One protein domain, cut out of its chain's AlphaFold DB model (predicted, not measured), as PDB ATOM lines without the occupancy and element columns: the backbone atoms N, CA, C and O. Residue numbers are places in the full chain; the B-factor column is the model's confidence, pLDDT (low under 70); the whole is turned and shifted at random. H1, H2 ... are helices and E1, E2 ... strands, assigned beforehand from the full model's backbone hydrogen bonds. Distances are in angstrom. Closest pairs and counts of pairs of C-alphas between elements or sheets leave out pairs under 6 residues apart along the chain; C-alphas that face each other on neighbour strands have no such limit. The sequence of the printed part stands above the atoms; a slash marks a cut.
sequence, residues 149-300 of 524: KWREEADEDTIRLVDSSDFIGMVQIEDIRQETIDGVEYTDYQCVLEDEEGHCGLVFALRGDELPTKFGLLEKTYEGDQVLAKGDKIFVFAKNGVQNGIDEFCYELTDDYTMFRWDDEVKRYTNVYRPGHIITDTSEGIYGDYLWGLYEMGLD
ATOM      1  N   LYS A 149     188.864 201.012 142.242       70.25
ATOM      2  CA  LYS A 149     188.068 200.160 141.340       70.25
ATOM      3  C   LYS A 149     187.093 199.233 142.077       70.25
ATOM      4  O   LYS A 149     185.995 198.971 141.597       70.25
ATOM      5  N   TRP A 150     187.449 198.784 143.282       75.06
ATOM      6  CA  TRP A 150     186.553 197.984 144.123       75.06
ATOM      7  C   TRP A 150     185.235 198.711 144.446       75.06
ATOM      8  O   TRP A 150     184.218 198.047 144.620       75.06
ATOM      9  N   ARG A 151     185.223 200.056 144.489       78.31
ATOM     10  CA  ARG A 151     184.014 200.861 144.738       78.31
ATOM     11  C   ARG A 151     183.006 200.764 143.593       78.31
ATOM     12  O   ARG A 151     181.820 200.947 143.836       78.31
ATOM     13  N   GLU A 152     183.449 200.485 142.366       77.94
ATOM     14  CA  GLU A 152     182.555 200.317 141.210       77.94
ATOM     15  C   GLU A 152     181.784 198.990 141.262       77.94
ATOM     16  O   GLU A 152     180.680 198.884 140.724       77.94
ATOM     17  N   GLU A 153     182.362 197.982 141.920       70.56
ATOM     18  CA  GLU A 153     181.838 196.614 141.999       70.56
ATOM     19  C   GLU A 153     181.261 196.264 143.385       70.56
ATOM     20  O   GLU A 153     180.698 195.180 143.561       70.56
ATOM     21  N   ALA A 154     181.397 197.159 144.368       71.19
ATOM     22  CA  ALA A 154     180.861 197.007 145.718       71.19
ATOM     23  C   ALA A 154     179.463 197.626 145.859       71.19
ATOM     24  O   ALA A 154     179.107 198.598 145.191       71.19
ATOM     25  N   ASP A 155     178.654 197.066 146.756       74.25
ATOM     26  CA  ASP A 155     177.358 197.634 147.112       74.25
ATOM     27  C   ASP A 155     177.488 198.837 148.071       74.25
ATOM     28  O   ASP A 155     178.528 199.083 148.689       74.25
ATOM     29  N   GLU A 156     176.411 199.625 148.180       75.25
ATOM     30  CA  GLU A 156     176.394 200.844 149.001       75.25
ATOM     31  C   GLU A 156     176.668 200.582 150.488       75.25
ATOM     32  O   GLU A 156     177.197 201.469 151.163       75.25
ATOM     33  N   ASP A 157     176.282 199.418 151.013       74.56
ATOM     34  CA  ASP A 157     176.408 199.112 152.435       74.56
ATOM     35  C   ASP A 157     177.857 198.733 152.767       74.56
ATOM     36  O   ASP A 157     178.423 199.300 153.708       74.56
ATOM     37  N   THR A 158     178.515 197.943 151.910       78.00
ATOM     38  CA  THR A 158     179.971 197.728 151.956       78.00
ATOM     39  C   THR A 158     180.738 199.054 151.910       78.00
ATOM     40  O   THR A 158     181.615 199.297 152.743       78.00
ATOM     41  N   ILE A 159     180.412 199.942 150.961       80.75
ATOM     42  CA  ILE A 159     181.101 201.236 150.824       80.75
ATOM     43  C   ILE A 159     180.947 202.066 152.102       80.75
ATOM     44  O   ILE A 159     181.928 202.600 152.622       80.75
ATOM     45  N   ARG A 160     179.727 202.143 152.650       81.38
ATOM     46  CA  ARG A 160     179.462 202.859 153.907       81.38
ATOM     47  C   ARG A 160     180.225 202.262 155.081       81.38
ATOM     48  O   ARG A 160     180.726 203.025 155.908       81.38
ATOM     49  N   LEU A 161     180.305 200.938 155.176       82.19
ATOM     50  CA  LEU A 161     181.051 200.257 156.231       82.19
ATOM     51  C   LEU A 161     182.543 200.612 156.167       82.19
ATOM     52  O   LEU A 161     183.120 201.018 157.176       82.19
ATOM     53  N   VAL A 162     183.149 200.526 154.980       83.12
ATOM     54  CA  VAL A 162     184.557 200.894 154.766       83.12
ATOM     55  C   VAL A 162     184.788 202.368 155.113       83.12
ATOM     56  O   VAL A 162     185.666 202.677 155.915       83.12
ATOM     57  N   ASP A 163     183.964 203.280 154.588       84.44
ATOM     58  CA  ASP A 163     184.129 204.731 154.776       84.44
ATOM     59  C   ASP A 163     183.914 205.193 156.229       84.44
ATOM     60  O   ASP A 163     184.435 206.236 156.644       84.44
ATOM     61  N   SER A 164     183.130 204.439 157.005       83.38
ATOM     62  CA  SER A 164     182.855 204.717 158.420       83.38
ATOM     63  C   SER A 164     183.845 204.067 159.387       83.38
ATOM     64  O   SER A 164     183.763 204.328 160.589       83.38
ATOM     65  N   SER A 165     184.786 203.268 158.885       86.06
ATOM     66  CA  SER A 165     185.786 202.591 159.705       86.06
ATOM     67  C   SER A 165     187.053 203.433 159.843       86.06
ATOM     68  O   SER A 165     187.560 204.006 158.880       86.06
ATOM     69  N   ASP A 166     187.574 203.501 161.064       84.38
ATOM     70  CA  ASP A 166     188.853 204.144 161.371       84.38
ATOM     71  C   ASP A 166     190.003 203.124 161.403       84.38
ATOM     72  O   ASP A 166     191.162 203.505 161.252       84.38
ATOM     73  N   PHE A 167     189.692 201.838 161.560       85.12
ATOM     74  CA  PHE A 167     190.627 200.723 161.484       85.12
ATOM     75  C   PHE A 167     190.031 199.581 160.660       85.12
ATOM     76  O   PHE A 167     188.901 199.150 160.903       85.12
ATOM     77  N   ILE A 168     190.807 199.077 159.701       87.50
ATOM     78  CA  ILE A 168     190.479 197.886 158.915       87.50
ATOM     79  C   ILE A 168     191.731 197.021 158.825       87.50
ATOM     80  O   ILE A 168     192.742 197.448 158.261       87.50
ATOM     81  N   GLY A 169     191.681 195.803 159.356       86.81
ATOM     82  CA  GLY A 169     192.869 194.954 159.391       86.81
ATOM     83  C   GLY A 169     192.650 193.556 159.949       86.81
ATOM     84  O   GLY A 169     191.562 193.203 160.406       86.81
ATOM     85  N   MET A 170     193.710 192.753 159.874       88.81
ATOM     86  CA  MET A 170     193.775 191.391 160.400       88.81
ATOM     87  C   MET A 170     194.501 191.371 161.734       88.81
ATOM     88  O   MET A 170     195.593 191.924 161.856       88.81
ATOM     89  N   VAL A 171     193.913 190.696 162.713       90.25
ATOM     90  CA  VAL A 171     194.454 190.599 164.069       90.25
ATOM     91  C   VAL A 171     194.247 189.212 164.650       90.25
ATOM     92  O   VAL A 171     193.316 188.498 164.269       90.25
ATOM     93  N   GLN A 172     195.093 188.846 165.613       92.44
ATOM     94  CA  GLN A 172     194.901 187.658 166.437       92.44
ATOM     95  C   GLN A 172     194.371 188.048 167.818       92.44
ATOM     96  O   GLN A 172     194.844 189.007 168.428       92.44
ATOM     97  N   ILE A 173     193.407 187.287 168.332       92.06
ATOM     98  CA  ILE A 173     192.874 187.457 169.686       92.06
ATOM     99  C   ILE A 173     193.840 186.823 170.696       92.06
ATOM    100  O   ILE A 173     193.998 185.603 170.744       92.06
ATOM    101  N   GLU A 174     194.464 187.638 171.539       91.88
ATOM    102  CA  GLU A 174     195.367 187.196 172.606       91.88
ATOM    103  C   GLU A 174     194.605 186.817 173.888       91.88
ATOM    104  O   GLU A 174     194.965 185.849 174.571       91.88
ATOM    105  N   ASP A 175     193.568 187.580 174.233       90.38
ATOM    106  CA  ASP A 175     192.769 187.408 175.450       90.38
ATOM    107  C   ASP A 175     191.344 187.944 175.243       90.38
ATOM    108  O   ASP A 175     191.101 188.746 174.343       90.38
ATOM    109  N   ILE A 176     190.391 187.488 176.060       90.00
ATOM    110  CA  ILE A 176     189.001 187.959 175.995       90.00
ATOM    111  C   ILE A 176     188.506 188.267 177.400       90.00
ATOM    112  O   ILE A 176     188.579 187.423 178.298       90.00
ATOM    113  N   ARG A 177     187.992 189.481 177.588       88.25
ATOM    114  CA  ARG A 177     187.537 189.993 178.883       88.25
ATOM    115  C   ARG A 177     186.148 190.600 178.771       88.25
ATOM    116  O   ARG A 177     185.654 190.861 177.682       88.25
ATOM    117  N   GLN A 178     185.513 190.797 179.921       87.19
ATOM    118  CA  GLN A 178     184.271 191.555 180.027       87.19
ATOM    119  C   GLN A 178     184.543 192.842 180.792       87.19
ATOM    120  O   GLN A 178     185.170 192.801 181.856       87.19
ATOM    121  N   GLU A 179     184.061 193.959 180.262       83.25
ATOM    122  CA  GLU A 179     184.213 195.281 180.861       83.25
ATOM    123  C   GLU A 179     182.899 196.060 180.824       83.25
ATOM    124  O   GLU A 179     182.171 196.042 179.837       83.25
ATOM    125  N   THR A 180     182.607 196.802 181.892       83.50
ATOM    126  CA  THR A 180     181.456 197.709 181.937       83.50
ATOM    127  C   THR A 180     181.922 199.141 181.683       83.50
ATOM    128  O   THR A 180     182.598 199.732 182.531       83.50
ATOM    129  N   ILE A 181     181.511 199.738 180.565       78.44
ATOM    130  CA  ILE A 181     181.827 201.127 180.205       78.44
ATOM    131  C   ILE A 181     180.519 201.915 180.164       78.44
ATOM    132  O   ILE A 181     179.572 201.534 179.480       78.44
ATOM    133  N   ASP A 182     180.426 202.985 180.957       79.69
ATOM    134  CA  ASP A 182     179.232 203.842 181.060       79.69
ATOM    135  C   ASP A 182     177.905 203.084 181.298       79.69
ATOM    136  O   ASP A 182     176.821 203.524 180.911       79.69
ATOM    137  N   GLY A 183     177.976 201.945 181.998       79.56
ATOM    138  CA  GLY A 183     176.818 201.105 182.323       79.56
ATOM    139  C   GLY A 183     176.384 200.146 181.210       79.56
ATOM    140  O   GLY A 183     175.328 199.526 181.339       79.56
ATOM    141  N   VAL A 184     177.176 200.021 180.145       82.06
ATOM    142  CA  VAL A 184     177.020 199.028 179.080       82.06
ATOM    143  C   VAL A 184     178.106 197.966 179.244       82.06
ATOM    144  O   VAL A 184     179.267 198.300 179.466       82.06
ATOM    145  N   GLU A 185     177.721 196.695 179.169       85.56
ATOM    146  CA  GLU A 185     178.656 195.567 179.178       85.56
ATOM    147  C   GLU A 185     179.246 195.374 177.780       85.56
ATOM    148  O   GLU A 185     178.512 195.303 176.787       85.56
ATOM    149  N   TYR A 186     180.567 195.281 177.725       85.81
ATOM    150  CA  TYR A 186     181.343 195.021 176.528       85.81
ATOM    151  C   TYR A 186     182.164 193.746 176.698       85.81
ATOM    152  O   TYR A 186     182.723 193.473 177.761       85.81
ATOM    153  N   THR A 187     182.260 192.987 175.615       87.44
ATOM    154  CA  THR A 187     183.282 191.971 175.423       87.44
ATOM    155  C   THR A 187     184.485 192.672 174.807       87.44
ATOM    156  O   THR A 187     184.395 193.216 173.708       87.44
ATOM    157  N   ASP A 188     185.592 192.689 175.538       88.31
ATOM    158  CA  ASP A 188     186.860 193.247 175.092       88.31
ATOM    159  C   ASP A 188     187.748 192.123 174.553       88.31
ATOM    160  O   ASP A 188     188.228 191.262 175.307       88.31
ATOM    161  N   TYR A 189     187.931 192.114 173.236       89.81
ATOM    162  CA  TYR A 189     188.873 191.234 172.561       89.81
ATOM    163  C   TYR A 189     190.231 191.922 172.506       89.81
ATOM    164  O   TYR A 189     190.457 192.846 171.728       89.81
ATOM    165  N   GLN A 190     191.152 191.444 173.330       91.00
ATOM    166  CA  GLN A 190     192.518 191.938 173.366       91.00
ATOM    167  C   GLN A 190     193.271 191.357 172.177       91.00
ATOM    168  O   GLN A 190     193.503 190.148 172.109       91.00
ATOM    169  N   CYS A 191     193.622 192.218 171.233       90.75
ATOM    170  CA  CYS A 191     194.141 191.852 169.929       90.75
ATOM    171  C   CYS A 191     195.597 192.273 169.753       90.75
ATOM    172  O   CYS A 191     196.039 193.300 170.270       90.75
ATOM    173  N   VAL A 192     196.322 191.478 168.972       90.25
ATOM    174  CA  VAL A 192     197.696 191.744 168.541       90.25
ATOM    175  C   VAL A 192     197.801 191.621 167.022       90.25
ATOM    176  O   VAL A 192     197.078 190.840 166.397       90.25
ATOM    177  N   LEU A 193     198.693 192.412 166.422       85.12
ATOM    178  CA  LEU A 193     198.966 192.345 164.980       85.12
ATOM    179  C   LEU A 193     199.891 191.181 164.613       85.12
ATOM    180  O   LEU A 193     199.747 190.611 163.538       85.12
ATOM    181  N   GLU A 194     200.827 190.831 165.488       86.19
ATOM    182  CA  GLU A 194     201.786 189.747 165.283       86.19
ATOM    183  C   GLU A 194     201.304 188.493 166.016       86.19
ATOM    184  O   GLU A 194     200.950 188.564 167.196       86.19
ATOM    185  N   ASP A 195     201.245 187.360 165.313       81.88
ATOM    186  CA  ASP A 195     200.873 186.087 165.925       81.88
ATOM    187  C   ASP A 195     202.014 185.475 166.760       81.88
ATOM    188  O   ASP A 195     203.146 185.958 166.769       81.88
ATOM    189  N   GLU A 196     201.728 184.386 167.481       80.88
ATOM    190  CA  GLU A 196     202.730 183.695 168.315       80.88
ATOM    191  C   GLU A 196     203.958 183.179 167.529       80.88
ATOM    192  O   GLU A 196     204.999 182.901 168.130       80.88
ATOM    193  N   GLU A 197     203.849 183.037 166.203       81.06
ATOM    194  CA  GLU A 197     204.914 182.567 165.308       81.06
ATOM    195  C   GLU A 197     205.705 183.722 164.665       81.06
ATOM    196  O   GLU A 197     206.722 183.478 164.008       81.06
ATOM    197  N   GLY A 198     205.299 184.971 164.908       79.81
ATOM    198  CA  GLY A 198     205.936 186.175 164.378       79.81
ATOM    199  C   GLY A 198     205.379 186.644 163.033       79.81
ATOM    200  O   GLY A 198     206.014 187.442 162.341       79.81
ATOM    201  N   HIS A 199     204.220 186.133 162.609       81.50
ATOM    202  CA  HIS A 199     203.569 186.574 161.379       81.50
ATOM    203  C   HIS A 199     202.667 187.778 161.651       81.50
ATOM    204  O   HIS A 199     201.760 187.722 162.483       81.50
ATOM    205  N   CYS A 200     202.873 188.855 160.895       80.50
ATOM    206  CA  CYS A 200     202.071 190.068 161.007       80.50
ATOM    207  C   CYS A 200     200.799 189.991 160.155       80.50
ATOM    208  O   CYS A 200     200.856 189.740 158.949       80.50
ATOM    209  N   GLY A 201     199.658 190.285 160.776       79.50
ATOM    210  CA  GLY A 201     198.424 190.621 160.083       79.50
ATOM    211  C   GLY A 201     198.570 191.919 159.285       79.50
ATOM    212  O   GLY A 201     199.389 192.785 159.602       79.50
ATOM    213  N   LEU A 202     197.779 192.050 158.222       82.62
ATOM    214  CA  LEU A 202     197.802 193.233 157.364       82.62
ATOM    215  C   LEU A 202     196.789 194.273 157.841       82.62
ATOM    216  O   LEU A 202     195.669 193.928 158.221       82.62
ATOM    217  N   VAL A 203     197.169 195.548 157.761       82.75
ATOM    218  CA  VAL A 203     196.299 196.690 158.061       82.75
ATOM    219  C   VAL A 203     196.083 197.482 156.781       82.75
ATOM    220  O   VAL A 203     197.036 197.947 156.165       82.75
ATOM    221  N   PHE A 204     194.818 197.607 156.382       78.06
ATOM    222  CA  PHE A 204     194.400 198.264 155.143       78.06
ATOM    223  C   PHE A 204     193.980 199.713 155.363       78.06
ATOM    224  O   PHE A 204     194.132 200.544 154.472       78.06
ATOM    225  N   ALA A 205     193.455 200.025 156.548       79.69
ATOM    226  CA  ALA A 205     193.109 201.384 156.927       79.69
ATOM    227  C   ALA A 205     193.409 201.614 158.407       79.69
ATOM    228  O   ALA A 205     193.110 200.769 159.250       79.69
ATOM    229  N   LEU A 206     193.985 202.776 158.703       80.31
ATOM    230  CA  LEU A 206     194.237 203.263 160.051       80.31
ATOM    231  C   LEU A 206     194.117 204.790 160.051       80.31
ATOM    232  O   LEU A 206     194.846 205.477 159.336       80.31
ATOM    233  N   ARG A 207     193.221 205.331 160.873       71.62
ATOM    234  CA  ARG A 207     193.142 206.762 161.180       71.62
ATOM    235  C   ARG A 207     193.807 207.036 162.523       71.62
ATOM    236  O   ARG A 207     193.163 207.008 163.570       71.62
ATOM    237  N   GLY A 208     195.099 207.332 162.458       65.56
ATOM    238  CA  GLY A 208     195.963 207.665 163.587       65.56
ATOM    239  C   GLY A 208     197.423 207.719 163.138       65.56
ATOM    240  O   GLY A 208     197.749 207.239 162.054       65.56
ATOM    241  N   ASP A 209     198.292 208.311 163.958       58.03
ATOM    242  CA  ASP A 209     199.705 208.510 163.600       58.03
ATOM    243  C   ASP A 209     200.589 207.286 163.923       58.03
ATOM    244  O   ASP A 209     201.702 207.177 163.409       58.03
ATOM    245  N   GLU A 210     200.112 206.351 164.755       67.44
ATOM    246  CA  GLU A 210     200.873 205.175 165.200       67.44
ATOM    247  C   GLU A 210     200.066 203.883 165.041       67.44
ATOM    248  O   GLU A 210     198.901 203.810 165.432       67.44
ATOM    249  N   LEU A 211     200.707 202.850 164.485       69.75
ATOM    250  CA  LEU A 211     200.146 201.507 164.340       69.75
ATOM    251  C   LEU A 211     200.179 200.782 165.700       69.75
ATOM    252  O   LEU A 211     201.270 200.458 166.179       69.75
ATOM    253  N   PRO A 212     199.025 200.500 166.335       71.81
ATOM    254  CA  PRO A 212     199.018 199.844 167.634       71.81
ATOM    255  C   PRO A 212     199.378 198.363 167.480       71.81
ATOM    256  O   PRO A 212     198.696 197.616 166.786       71.81
ATOM    257  N   THR A 213     200.437 197.914 168.156       75.12
ATOM    258  CA  THR A 213     200.835 196.493 168.168       75.12
ATOM    259  C   THR A 213     199.914 195.633 169.030       75.12
ATOM    260  O   THR A 213     199.771 194.437 168.771       75.12
ATOM    261  N   LYS A 214     199.274 196.251 170.029       84.50
ATOM    262  CA  LYS A 214     198.268 195.652 170.902       84.50
ATOM    263  C   LYS A 214     197.162 196.657 171.201       84.50
ATOM    264  O   LYS A 214     197.456 197.816 171.494       84.50
ATOM    265  N   PHE A 215     195.914 196.212 171.130       86.31
ATOM    266  CA  PHE A 215     194.739 197.044 171.382       86.31
ATOM    267  C   PHE A 215     193.513 196.193 171.715       86.31
ATOM    268  O   PHE A 215     193.461 195.013 171.372       86.31
ATOM    269  N   GLY A 216     192.520 196.798 172.363       87.19
ATOM    270  CA  GLY A 216     191.219 196.166 172.592       87.19
ATOM    271  C   GLY A 216     190.253 196.402 171.430       87.19
ATOM    272  O   GLY A 216     190.223 197.491 170.850       87.19
ATOM    273  N   LEU A 217     189.443 195.404 171.096       88.38
ATOM    274  CA  LEU A 217     188.254 195.548 170.260       88.38
ATOM    275  C   LEU A 217     187.023 195.365 171.142       88.38
ATOM    276  O   LEU A 217     186.781 194.280 171.669       88.38
ATOM    277  N   LEU A 218     186.241 196.429 171.286       86.81
ATOM    278  CA  LEU A 218     185.049 196.461 172.118       86.81
ATOM    279  C   LEU A 218     183.814 196.100 171.289       86.81
ATOM    280  O   LEU A 218     183.390 196.853 170.407       86.81
ATOM    281  N   GLU A 219     183.203 194.973 171.634       85.44
ATOM    282  CA  GLU A 219     181.882 194.557 171.168       85.44
ATOM    283  C   GLU A 219     180.884 194.668 172.322       85.44
ATOM    284  O   GLU A 219     181.201 194.309 173.452       85.44
ATOM    285  N   LYS A 220     179.655 195.125 172.075       83.25
ATOM    286  CA  LYS A 220     178.608 195.063 173.106       83.25
ATOM    287  C   LYS A 220     178.296 193.608 173.441       83.25
ATOM    288  O   LYS A 220     178.014 192.811 172.554       83.25
ATOM    289  N   THR A 221     178.298 193.255 174.722       78.94
ATOM    290  CA  THR A 221     178.011 191.878 175.128       78.94
ATOM    291  C   THR A 221     176.538 191.547 174.881       78.94
ATOM    292  O   THR A 221     175.644 192.109 175.519       78.94
ATOM    293  N   TYR A 222     176.280 190.593 173.986       69.25
ATOM    294  CA  TYR A 222     174.959 190.004 173.765       69.25
ATOM    295  C   TYR A 222     174.782 188.715 174.586       69.25
ATOM    296  O   TYR A 222     175.741 187.987 174.838       69.25
ATOM    297  N   GLU A 223     173.550 188.410 175.013       59.97
ATOM    298  CA  GLU A 223     173.227 187.115 175.631       59.97
ATOM    299  C   GLU A 223     173.306 186.009 174.560       59.97
ATOM    300  O   GLU A 223     172.367 185.800 173.795       59.97
ATOM    301  N   GLY A 224     174.442 185.316 174.486       61.16
ATOM    302  CA  GLY A 224     174.698 184.251 173.519       61.16
ATOM    303  C   GLY A 224     175.983 183.483 173.828       61.16
ATOM    304  O   GLY A 224     176.746 183.859 174.719       61.16
ATOM    305  N   ASP A 225     176.209 182.386 173.104       58.62
ATOM    306  CA  ASP A 225     177.463 181.640 173.201       58.62
ATOM    307  C   ASP A 225     178.611 182.473 172.615       58.62
ATOM    308  O   ASP A 225     178.485 183.083 171.553       58.62
ATOM    309  N   GLN A 226     179.747 182.489 173.310       67.75
ATOM    310  CA  GLN A 226     180.951 183.169 172.850       67.75
ATOM    311  C   GLN A 226     181.485 182.475 171.583       67.75
ATOM    312  O   GLN A 226     181.951 181.339 171.641       67.75
ATOM    313  N   VAL A 227     181.398 183.156 170.436       78.00
ATOM    314  CA  VAL A 227     181.708 182.582 169.107       78.00
ATOM    315  C   VAL A 227     183.212 182.604 168.778       78.00
ATOM    316  O   VAL A 227     183.699 181.814 167.963       78.00
ATOM    317  N   LEU A 228     183.954 183.502 169.427       86.31
ATOM    318  CA  LEU A 228     185.389 183.716 169.239       86.31
ATOM    319  C   LEU A 228     186.184 183.236 170.453       86.31
ATOM    320  O   LEU A 228     185.757 183.406 171.596       86.31
ATOM    321  N   ALA A 229     187.364 182.683 170.204       89.00
ATOM    322  CA  ALA A 229     188.268 182.178 171.223       89.00
ATOM    323  C   ALA A 229     189.658 182.820 171.122       89.00
ATOM    324  O   ALA A 229     190.045 183.397 170.107       89.00
ATOM    325  N   LYS A 230     190.439 182.677 172.196       90.50
ATOM    326  CA  LYS A 230     191.868 183.001 172.178       90.50
ATOM    327  C   LYS A 230     192.568 182.225 171.056       90.50
ATOM    328  O   LYS A 230     192.395 181.012 170.945       90.50
ATOM    329  N   GLY A 231     193.410 182.923 170.305       88.12
ATOM    330  CA  GLY A 231     194.185 182.404 169.183       88.12
ATOM    331  C   GLY A 231     193.504 182.588 167.827       88.12
ATOM    332  O   GLY A 231     194.181 182.444 166.808       88.12
ATOM    333  N   ASP A 232     192.216 182.943 167.799       90.12
ATOM    334  CA  ASP A 232     191.499 183.176 166.547       90.12
ATOM    335  C   ASP A 232     192.083 184.368 165.789       90.12
ATOM    336  O   ASP A 232     192.352 185.424 166.364       90.12
ATOM    337  N   LYS A 233     192.237 184.185 164.475       90.88
ATOM    338  CA  LYS A 233     192.621 185.227 163.523       90.88
ATOM    339  C   LYS A 233     191.362 185.775 162.874       90.88
ATOM    340  O   LYS A 233     190.571 185.014 162.308       90.88
ATOM    341  N   ILE A 234     191.169 187.081 162.978       90.06
ATOM    342  CA  ILE A 234     189.973 187.766 162.499       90.06
ATOM    343  C   ILE A 234     190.346 188.928 161.591       90.06
ATOM    344  O   ILE A 234     191.400 189.545 161.732       90.06
ATOM    345  N   PHE A 235     189.445 189.232 160.672       88.44
ATOM    346  CA  PHE A 235     189.433 190.449 159.885       88.44
ATOM    347  C   PHE A 235     188.323 191.356 160.418       88.44
ATOM    348  O   PHE A 235     187.191 190.899 160.598       88.44
ATOM    349  N   VAL A 236     188.650 192.610 160.729       88.69
ATOM    350  CA  VAL A 236     187.751 193.505 161.467       88.69
ATOM    351  C   VAL A 236     187.643 194.881 160.822       88.69
ATOM    352  O   VAL A 236     188.630 195.422 160.325       88.69
ATOM    353  N   PHE A 237     186.438 195.448 160.901       87.94
ATOM    354  CA  PHE A 237     186.160 196.859 160.645       87.94
ATOM    355  C   PHE A 237     185.724 197.520 161.950       87.94
ATOM    356  O   PHE A 237     184.723 197.121 162.561       87.94
ATOM    357  N   ALA A 238     186.494 198.509 162.384       86.75
ATOM    358  CA  ALA A 238     186.292 199.177 163.655       86.75
ATOM    359  C   ALA A 238     186.446 200.694 163.513       86.75
ATOM    360  O   ALA A 238     187.128 201.200 162.621       86.75
ATOM    361  N   LYS A 239     185.809 201.430 164.415       86.50
ATOM    362  CA  LYS A 239     185.925 202.883 164.569       86.50
ATOM    363  C   LYS A 239     186.724 203.192 165.831       86.50
ATOM    364  O   LYS A 239     186.802 202.369 166.747       86.50
ATOM    365  N   ASN A 240     187.309 204.381 165.897       77.44
ATOM    366  CA  ASN A 240     188.062 204.815 167.067       77.44
ATOM    367  C   ASN A 240     187.177 204.736 168.317       77.44
ATOM    368  O   ASN A 240     186.096 205.328 168.375       77.44
ATOM    369  N   GLY A 241     187.634 203.956 169.293       65.56
ATOM    370  CA  GLY A 241     186.927 203.709 170.537       65.56
ATOM    371  C   GLY A 241     187.309 204.709 171.622       65.56
ATOM    372  O   GLY A 241     188.281 205.461 171.526       65.56
ATOM    373  N   VAL A 242     186.505 204.728 172.682       56.75
ATOM    374  CA  VAL A 242     186.807 205.465 173.911       56.75
ATOM    375  C   VAL A 242     187.905 204.712 174.667       56.75
ATOM    376  O   VAL A 242     187.858 203.491 174.771       56.75
ATOM    377  N   GLN A 243     188.886 205.444 175.197       56.78
ATOM    378  CA  GLN A 243     189.960 204.909 176.038       56.78
ATOM    379  C   GLN A 243     189.363 204.082 177.192       56.78
ATOM    380  O   GLN A 243     188.539 204.604 177.953       56.78
ATOM    381  N   ASN A 244     189.737 202.802 177.310       54.62
ATOM    382  CA  ASN A 244     189.260 201.963 178.409       54.62
ATOM    383  C   ASN A 244     189.848 202.446 179.751       54.62
ATOM    384  O   ASN A 244     190.772 203.261 179.811       54.62
ATOM    385  N   GLY A 245     189.316 201.942 180.867       50.75
ATOM    386  CA  GLY A 245     189.780 202.313 182.211       50.75
ATOM    387  C   GLY A 245     191.204 201.847 182.565       50.75
ATOM    388  O   GLY A 245     191.604 202.010 183.720       50.75
ATOM    389  N   ILE A 246     191.940 201.244 181.622       54.06
ATOM    390  CA  ILE A 246     193.230 200.559 181.816       54.06
ATOM    391  C   ILE A 246     194.358 201.222 180.985       54.06
ATOM    392  O   ILE A 246     195.461 200.694 180.907       54.06
ATOM    393  N   ASP A 247     194.140 202.424 180.436       51.34
ATOM    394  CA  ASP A 247     195.103 203.148 179.577       51.34
ATOM    395  C   ASP A 247     195.488 202.389 178.284       51.34
ATOM    396  O   ASP A 247     196.457 202.754 177.616       51.34
ATOM    397  N   GLU A 248     194.724 201.364 177.892       63.09
ATOM    398  CA  GLU A 248     194.924 200.647 176.633       63.09
ATOM    399  C   GLU A 248     194.088 201.300 175.523       63.09
ATOM    400  O   GLU A 248     192.964 201.771 175.725       63.09
ATOM    401  N   PHE A 249     194.679 201.391 174.335       71.06
ATOM    402  CA  PHE A 249     194.001 201.910 173.159       71.06
ATOM    403  C   PHE A 249     192.959 200.888 172.689       71.06
ATOM    404  O   PHE A 249     193.277 199.707 172.541       71.06
ATOM    405  N   CYS A 250     191.723 201.335 172.473       78.94
ATOM    406  CA  CYS A 250     190.609 200.466 172.107       78.94
ATOM    407  C   CYS A 250     189.882 201.006 170.879       78.94
ATOM    408  O   CYS A 250     189.658 202.212 170.760       78.94
ATOM    409  N   TYR A 251     189.446 200.099 170.013       84.12
ATOM    410  CA  TYR A 251     188.475 200.392 168.969       84.12
ATOM    411  C   TYR A 251     187.108 199.837 169.349       84.12
ATOM    412  O   TYR A 251     187.004 198.818 170.026       84.12
ATOM    413  N   GLU A 252     186.054 200.496 168.892       83.56
ATOM    414  CA  GLU A 252     184.695 199.961 168.948       83.56
ATOM    415  C   GLU A 252     184.351 199.386 167.573       83.56
ATOM    416  O   GLU A 252     184.757 199.943 166.551       83.56
ATOM    417  N   LEU A 253     183.591 198.295 167.511       80.88
ATOM    418  CA  LEU A 253     183.108 197.802 166.221       80.88
ATOM    419  C   LEU A 253     182.252 198.862 165.508       80.88
ATOM    420  O   LEU A 253     181.486 199.613 166.127       80.88
ATOM    421  N   THR A 254     182.397 198.935 164.184       75.31
ATOM    422  CA  THR A 254     181.610 199.866 163.365       75.31
ATOM    423  C   THR A 254     180.124 199.479 163.378       75.31
ATOM    424  O   THR A 254     179.270 200.363 163.470       75.31
ATOM    425  N   ASP A 255     179.826 198.174 163.384       72.94
ATOM    426  CA  ASP A 255     178.492 197.578 163.554       72.94
ATOM    427  C   ASP A 255     178.613 196.194 164.238       72.94
ATOM    428  O   ASP A 255     179.700 195.621 164.295       72.94
ATOM    429  N   ASP A 256     177.506 195.621 164.717       66.19
ATOM    430  CA  ASP A 256     177.448 194.329 165.432       66.19
ATOM    431  C   ASP A 256     177.875 193.122 164.563       66.19
ATOM    432  O   ASP A 256     177.956 191.992 165.038       66.19
ATOM    433  N   TYR A 257     178.133 193.338 163.270       70.50
ATOM    434  CA  TYR A 257     178.451 192.297 162.294       70.50
ATOM    435  C   TYR A 257     179.719 192.585 161.488       70.50
ATOM    436  O   TYR A 257     179.801 192.210 160.322       70.50
ATOM    437  N   THR A 258     180.721 193.229 162.082       81.19
ATOM    438  CA  THR A 258     181.933 193.647 161.355       81.19
ATOM    439  C   THR A 258     183.182 192.825 161.665       81.19
ATOM    440  O   THR A 258     184.302 193.272 161.415       81.19
ATOM    441  N   MET A 259     182.991 191.608 162.181       86.19
ATOM    442  CA  MET A 259     184.056 190.639 162.435       86.19
ATOM    443  C   MET A 259     183.911 189.430 161.513       86.19
ATOM    444  O   MET A 259     182.844 188.812 161.412       86.19
ATOM    445  N   PHE A 260     185.016 189.073 160.870       84.56
ATOM    446  CA  PHE A 260     185.082 188.004 159.887       84.56
ATOM    447  C   PHE A 260     186.236 187.053 160.205       84.56
ATOM    448  O   PHE A 260     187.273 187.472 160.713       84.56
ATOM    449  N   ARG A 261     186.080 185.769 159.886       86.00
ATOM    450  CA  ARG A 261     187.122 184.744 160.025       86.00
ATOM    451  C   ARG A 261     187.427 184.153 158.656       86.00
ATOM    452  O   ARG A 261     186.519 183.971 157.854       86.00
ATOM    453  N   TRP A 262     188.691 183.860 158.376       83.06
ATOM    454  CA  TRP A 262     189.037 183.096 157.180       83.06
ATOM    455  C   TRP A 262     188.520 181.658 157.303       83.06
ATOM    456  O   TRP A 262     188.767 180.992 158.310       83.06
ATOM    457  N   ASP A 263     187.803 181.191 156.286       78.69
ATOM    458  CA  ASP A 263     187.299 179.827 156.188       78.69
ATOM    459  C   ASP A 263     188.058 179.072 155.089       78.69
ATOM    460  O   ASP A 263     187.992 179.407 153.901       78.69
ATOM    461  N   ASP A 264     188.792 178.039 155.502       73.75
ATOM    462  CA  ASP A 264     189.621 177.225 154.619       73.75
ATOM    463  C   ASP A 264     188.832 176.287 153.706       73.75
ATOM    464  O   ASP A 264     189.381 175.860 152.687       73.75
ATOM    465  N   GLU A 265     187.590 175.942 154.040       73.06
ATOM    466  CA  GLU A 265     186.765 175.073 153.197       73.06
ATOM    467  C   GLU A 265     186.245 175.844 151.984       73.06
ATOM    468  O   GLU A 265     186.225 175.316 150.870       73.06
ATOM    469  N   VAL A 266     185.887 177.114 152.181       69.94
ATOM    470  CA  VAL A 266     185.318 177.970 151.125       69.94
ATOM    471  C   VAL A 266     186.243 179.063 150.607       69.94
ATOM    472  O   VAL A 266     185.846 179.820 149.714       69.94
ATOM    473  N   LYS A 267     187.470 179.115 151.138       73.56
ATOM    474  CA  LYS A 267     188.564 180.001 150.719       73.56
ATOM    475  C   LYS A 267     188.159 181.477 150.696       73.56
ATOM    476  O   LYS A 267     188.417 182.182 149.722       73.56
ATOM    477  N   ARG A 268     187.486 181.934 151.756       74.75
ATOM    478  CA  ARG A 268     187.018 183.324 151.898       74.75
ATOM    479  C   ARG A 268     186.817 183.715 153.358       74.75
ATOM    480  O   ARG A 268     186.701 182.856 154.227       74.75
ATOM    481  N   TYR A 269     186.711 185.016 153.611       77.31
ATOM    482  CA  TYR A 269     186.280 185.534 154.907       77.31
ATOM    483  C   TYR A 269     184.777 185.323 155.106       77.31
ATOM    484  O   TYR A 269     183.981 185.727 154.266       77.31
ATOM    485  N   THR A 270     184.376 184.716 156.219       77.38
ATOM    486  CA  THR A 270     182.975 184.514 156.606       77.38
ATOM    487  C   THR A 270     182.658 185.327 157.854       77.38
ATOM    488  O   THR A 270     183.495 185.489 158.742       77.38
ATOM    489  N   ASN A 271     181.450 185.886 157.923       80.56
ATOM    490  CA  ASN A 271     181.022 186.640 159.097       80.56
ATOM    491  C   ASN A 271     180.909 185.711 160.310       80.56
ATOM    492  O   ASN A 271     180.298 184.647 160.222       80.56
ATOM    493  N   VAL A 272     181.454 186.131 161.449       81.75
ATOM    494  CA  VAL A 272     181.512 185.301 162.661       81.75
ATOM    495  C   VAL A 272     180.115 184.971 163.199       81.75
ATOM    496  O   VAL A 272     179.860 183.839 163.604       81.75
ATOM    497  N   TYR A 273     179.188 185.928 163.169       76.38
ATOM    498  CA  TYR A 273     177.846 185.773 163.744       76.38
ATOM    499  C   TYR A 273     176.833 185.215 162.745       76.38
ATOM    500  O   TYR A 273     175.830 184.613 163.132       76.38
ATOM    501  N   ARG A 274     177.068 185.438 161.448       73.00
ATOM    502  CA  ARG A 274     176.212 184.967 160.353       73.00
ATOM    503  C   ARG A 274     177.059 184.376 159.223       73.00
ATOM    504  O   ARG A 274     177.108 184.966 158.143       73.00
ATOM    505  N   PRO A 275     177.700 183.215 159.439       62.78
ATOM    506  CA  PRO A 275     178.595 182.614 158.448       62.78
ATOM    507  C   PRO A 275     177.864 182.139 157.182       62.78
ATOM    508  O   PRO A 275     178.481 182.036 156.129       62.78
ATOM    509  N   GLY A 276     176.544 181.908 157.250       61.75
ATOM    510  CA  GLY A 276     175.732 181.390 156.141       61.75
ATOM    511  C   GLY A 276     175.932 179.888 155.893       61.75
ATOM    512  O   GLY A 276     176.511 179.186 156.725       61.75
ATOM    513  N   HIS A 277     175.429 179.379 154.762       56.97
ATOM    514  CA  HIS A 277     175.573 177.971 154.365       56.97
ATOM    515  C   HIS A 277     176.072 177.811 152.924       56.97
ATOM    516  O   HIS A 277     175.659 178.548 152.028       56.97
ATOM    517  N   ILE A 278     176.904 176.787 152.707       57.94
ATOM    518  CA  ILE A 278     177.422 176.386 151.395       57.94
ATOM    519  C   ILE A 278     176.299 175.730 150.583       57.94
ATOM    520  O   ILE A 278     175.745 174.713 151.006       57.94
ATOM    521  N   ILE A 279     175.993 176.259 149.396       56.41
ATOM    522  CA  ILE A 279     175.147 175.561 148.421       56.41
ATOM    523  C   ILE A 279     176.049 174.699 147.541       56.41
ATOM    524  O   ILE A 279     176.795 175.193 146.704       56.41
ATOM    525  N   THR A 280     175.992 173.383 147.725       53.53
ATOM    526  CA  THR A 280     176.830 172.427 146.983       53.53
ATOM    527  C   THR A 280     176.219 171.965 145.652       53.53
ATOM    528  O   THR A 280     176.845 171.174 144.952       53.53
ATOM    529  N   ASP A 281     175.024 172.446 145.284       47.88
ATOM    530  CA  ASP A 281     174.192 171.861 144.214       47.88
ATOM    531  C   ASP A 281     173.844 172.840 143.068       47.88
ATOM    532  O   ASP A 281     172.769 172.776 142.468       47.88
ATOM    533  N   THR A 282     174.744 173.777 142.741       49.38
ATOM    534  CA  THR A 282     174.602 174.658 141.567       49.38
ATOM    535  C   THR A 282     175.650 174.360 140.499       49.38
ATOM    536  O   THR A 282     176.833 174.190 140.785       49.38
ATOM    537  N   SER A 283     175.230 174.370 139.228       43.81
ATOM    538  CA  SER A 283     176.089 174.183 138.044       43.81
ATOM    539  C   SER A 283     177.146 175.281 137.830       43.81
ATOM    540  O   SER A 283     177.883 175.224 136.850       43.81
ATOM    541  N   GLU A 284     177.208 176.274 138.718       42.78
ATOM    542  CA  GLU A 284     178.102 177.441 138.665       42.78
ATOM    543  C   GLU A 284     179.293 177.339 139.647       42.78
ATOM    544  O   GLU A 284     180.069 178.279 139.794       42.78
ATOM    545  N   GLY A 285     179.501 176.178 140.284       48.19
ATOM    546  CA  GLY A 285     180.588 175.966 141.253       48.19
ATOM    547  C   GLY A 285     180.309 176.603 142.624       48.19
ATOM    548  O   GLY A 285     179.222 177.122 142.861       48.19
ATOM    549  N   ILE A 286     181.299 176.584 143.531       46.44
ATOM    550  CA  ILE A 286     181.228 177.116 144.924       46.44
ATOM    551  C   ILE A 286     181.055 178.661 144.964       46.44
ATOM    552  O   ILE A 286     181.075 179.302 146.014       46.44
ATOM    553  N   TYR A 287     180.886 179.293 143.802       41.75
ATOM    554  CA  TYR A 287     180.494 180.694 143.667       41.75
ATOM    555  C   TYR A 287     178.971 180.896 143.690       41.75
ATOM    556  O   TYR A 287     178.527 182.035 143.795       41.75
ATOM    557  N   GLY A 288     178.180 179.818 143.635       40.56
ATOM    558  CA  GLY A 288     176.729 179.879 143.778       40.56
ATOM    559  C   GLY A 288     176.326 180.206 145.212       40.56
ATOM    560  O   GLY A 288     176.407 179.345 146.081       40.56
ATOM    561  N   ASP A 289     175.925 181.459 145.429       42.03
ATOM    562  CA  ASP A 289     175.166 181.994 146.561       42.03
ATOM    563  C   ASP A 289     175.410 181.315 147.920       42.03
ATOM    564  O   ASP A 289     174.801 180.304 148.264       42.03
ATOM    565  N   TYR A 290     176.218 181.941 148.776       48.00
ATOM    566  CA  TYR A 290     176.128 181.683 150.212       48.00
ATOM    567  C   TYR A 290     174.735 182.127 150.681       48.00
ATOM    568  O   TYR A 290     174.467 183.317 150.862       48.00
ATOM    569  N   LEU A 291     173.807 181.182 150.843       41.34
ATOM    570  CA  LEU A 291     172.465 181.503 151.311       41.34
ATOM    571  C   LEU A 291     172.595 181.972 152.779       41.34
ATOM    572  O   LEU A 291     172.876 181.177 153.675       41.34
ATOM    573  N   TRP A 292     172.356 183.269 153.009       44.03
ATOM    574  CA  TRP A 292     171.995 183.878 154.302       44.03
ATOM    575  C   TRP A 292     173.159 184.201 155.257       44.03
ATOM    576  O   TRP A 292     172.924 184.451 156.441       44.03
ATOM    577  N   GLY A 293     174.396 184.252 154.756       49.97
ATOM    578  CA  GLY A 293     175.521 184.850 155.486       49.97
ATOM    579  C   GLY A 293     175.632 186.358 155.236       49.97
ATOM    580  O   GLY A 293     175.273 186.820 154.155       49.97
ATOM    581  N   LEU A 294     176.145 187.129 156.204       53.62
ATOM    582  CA  LEU A 294     176.580 188.527 155.988       53.62
ATOM    583  C   LEU A 294     177.925 188.522 155.244       53.62
ATOM    584  O   LEU A 294     178.952 188.937 155.768       53.62
ATOM    585  N   TYR A 295     177.927 187.938 154.051       55.44
ATOM    586  CA  TYR A 295     179.050 187.968 153.130       55.44
ATOM    587  C   TYR A 295     178.630 188.799 151.926       55.44
ATOM    588  O   TYR A 295     177.838 188.352 151.095       55.44
ATOM    589  N   GLU A 296     179.132 190.026 151.868       60.19
ATOM    590  CA  GLU A 296     178.905 190.925 150.746       60.19
ATOM    591  C   GLU A 296     180.065 190.759 149.765       60.19
ATOM    592  O   GLU A 296     181.231 190.901 150.133       60.19
ATOM    593  N   MET A 297     179.749 190.438 148.508       63.62
ATOM    594  CA  MET A 297     180.721 190.343 147.409       63.62
ATOM    595  C   MET A 297     181.622 191.593 147.333       63.62
ATOM    596  O   MET A 297     182.796 191.487 146.985       63.62
ATOM    597  N   GLY A 298     181.101 192.756 147.743       66.94
ATOM    598  CA  GLY A 298     181.859 193.998 147.856       66.94
ATOM    599  C   GLY A 298     183.049 193.929 148.822       66.94
ATOM    600  O   GLY A 298     184.094 194.500 148.520       66.94
ATOM    601  N   LEU A 299     182.944 193.215 149.950       72.44
ATOM    602  CA  LEU A 299     184.028 193.110 150.941       72.44
ATOM    603  C   LEU A 299     185.197 192.262 150.434       72.44
ATOM    604  O   LEU A 299     186.358 192.571 150.701       72.44
ATOM    605  N   ASP A 300     184.895 191.207 149.681       72.75
ATOM    606  CA  ASP A 300     185.905 190.372 149.029       72.75
ATOM    607  C   ASP A 300     186.642 191.153 147.937       72.75
ATOM    608  O   ASP A 300     187.872 191.128 147.875       72.75
TER     609      ASP A 300
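This is residues 149 to 300 of the 524 residues of an uncharacterized protein of Ruminococcus albus (UniProt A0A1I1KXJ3). A small closed barrel of five strands, E1, E2, E4, E6 and E5, has a two-strand hairpin, E7 and E8, continuing its wall from E5, and short E3 paired onto E1. H2 packs on the barrel with its residues 161 to 164, H1 and H3 gather by H2, and a long loop, residues 272 to 296, reaches to one end of the longest axis. The 152 printed residues hold three named helices and eight named strands in the order H1 H2 E1 E2 E3 E4 E5 E6 E7 E8 H3; the class is mixed, with under half of the residues, 73, in named elements. The mixed sheet is antiparallel but for E4 and E6. The whole is compact, radius of gyration of the C-alphas 16.1 A, yet only just elongated, spanning 54 by 36 by 35 A.

Round the ring run E1, residues 167 to 181, E2, 184 to 192, E4, 214 to 220, E6, 250 to 253, and E5, 233 to 240, and back to E1. E1 and E2 form an antiparallel hairpin, with N 174 and O 190 2.7 A apart. E2 and E4 are antiparallel, N 187 to O 219 being 2.7 A. E4 and E6 are parallel, N 218 to O 251 being 2.8 A. E5 and E6 form an antiparallel hairpin, N 239 to O 252 being 2.8 A. E5 and E1 are antiparallel and close the ring, N 167 to O 238 being 2.8 A. E1 bends by 126 degrees at residue 170 and E5 by 60 degrees at residue 237. E3, residues 203 to 206, is antiparallel to E1, N 204 to O 168 being 2.8 A. E7, residues 259 to 263, is antiparallel to E5, N 235 to O 260 being 2.8 A. E7 and E8, residues 268 to 271, form an antiparallel hairpin, N 261 to O 270 being 2.8 A. H2, residues 156 to 164, is on the barrel; its closest C-alpha pair with E5 is Ser 164 and Lys 239, 7.1 A. H3, residues 297 to 300, only just touches H2, with 3 pairs of C-alphas within 8 A, closest Thr 158 and Gly 298 at 5.9 A. H1, residues 150 to 153, only just touches H3, also with 3 pairs, closest Glu 153 and Gly 298 at 6.4 A. Every O i to N i+4 pair of H2 is within hydrogen-bond range; H1 and H3 are too short for one.

H1 begins at C-alpha 150, (186.553, 197.984, 144.123), and H3 ends at C-alpha 300, (185.905, 190.372, 149.029). E1, from C-alpha 167 at (190.627, 200.723, 161.484), is 20.7 A long, E2 24.3 A, E5 20.4 A, E4 19.8 A, E7 12.9 A and H2 12.1 A.

The C-alphas of Gly 245 and Ser 283 are the two farthest apart, 54.1 A. The printed part has no cut. The links E4 to E5 and E8 to H3 are long, with 12 and 25 residues. The mean pLDDT of the printed part is 74.7; 43 residues are under 70, among them 241 to 248 and 275 to 298.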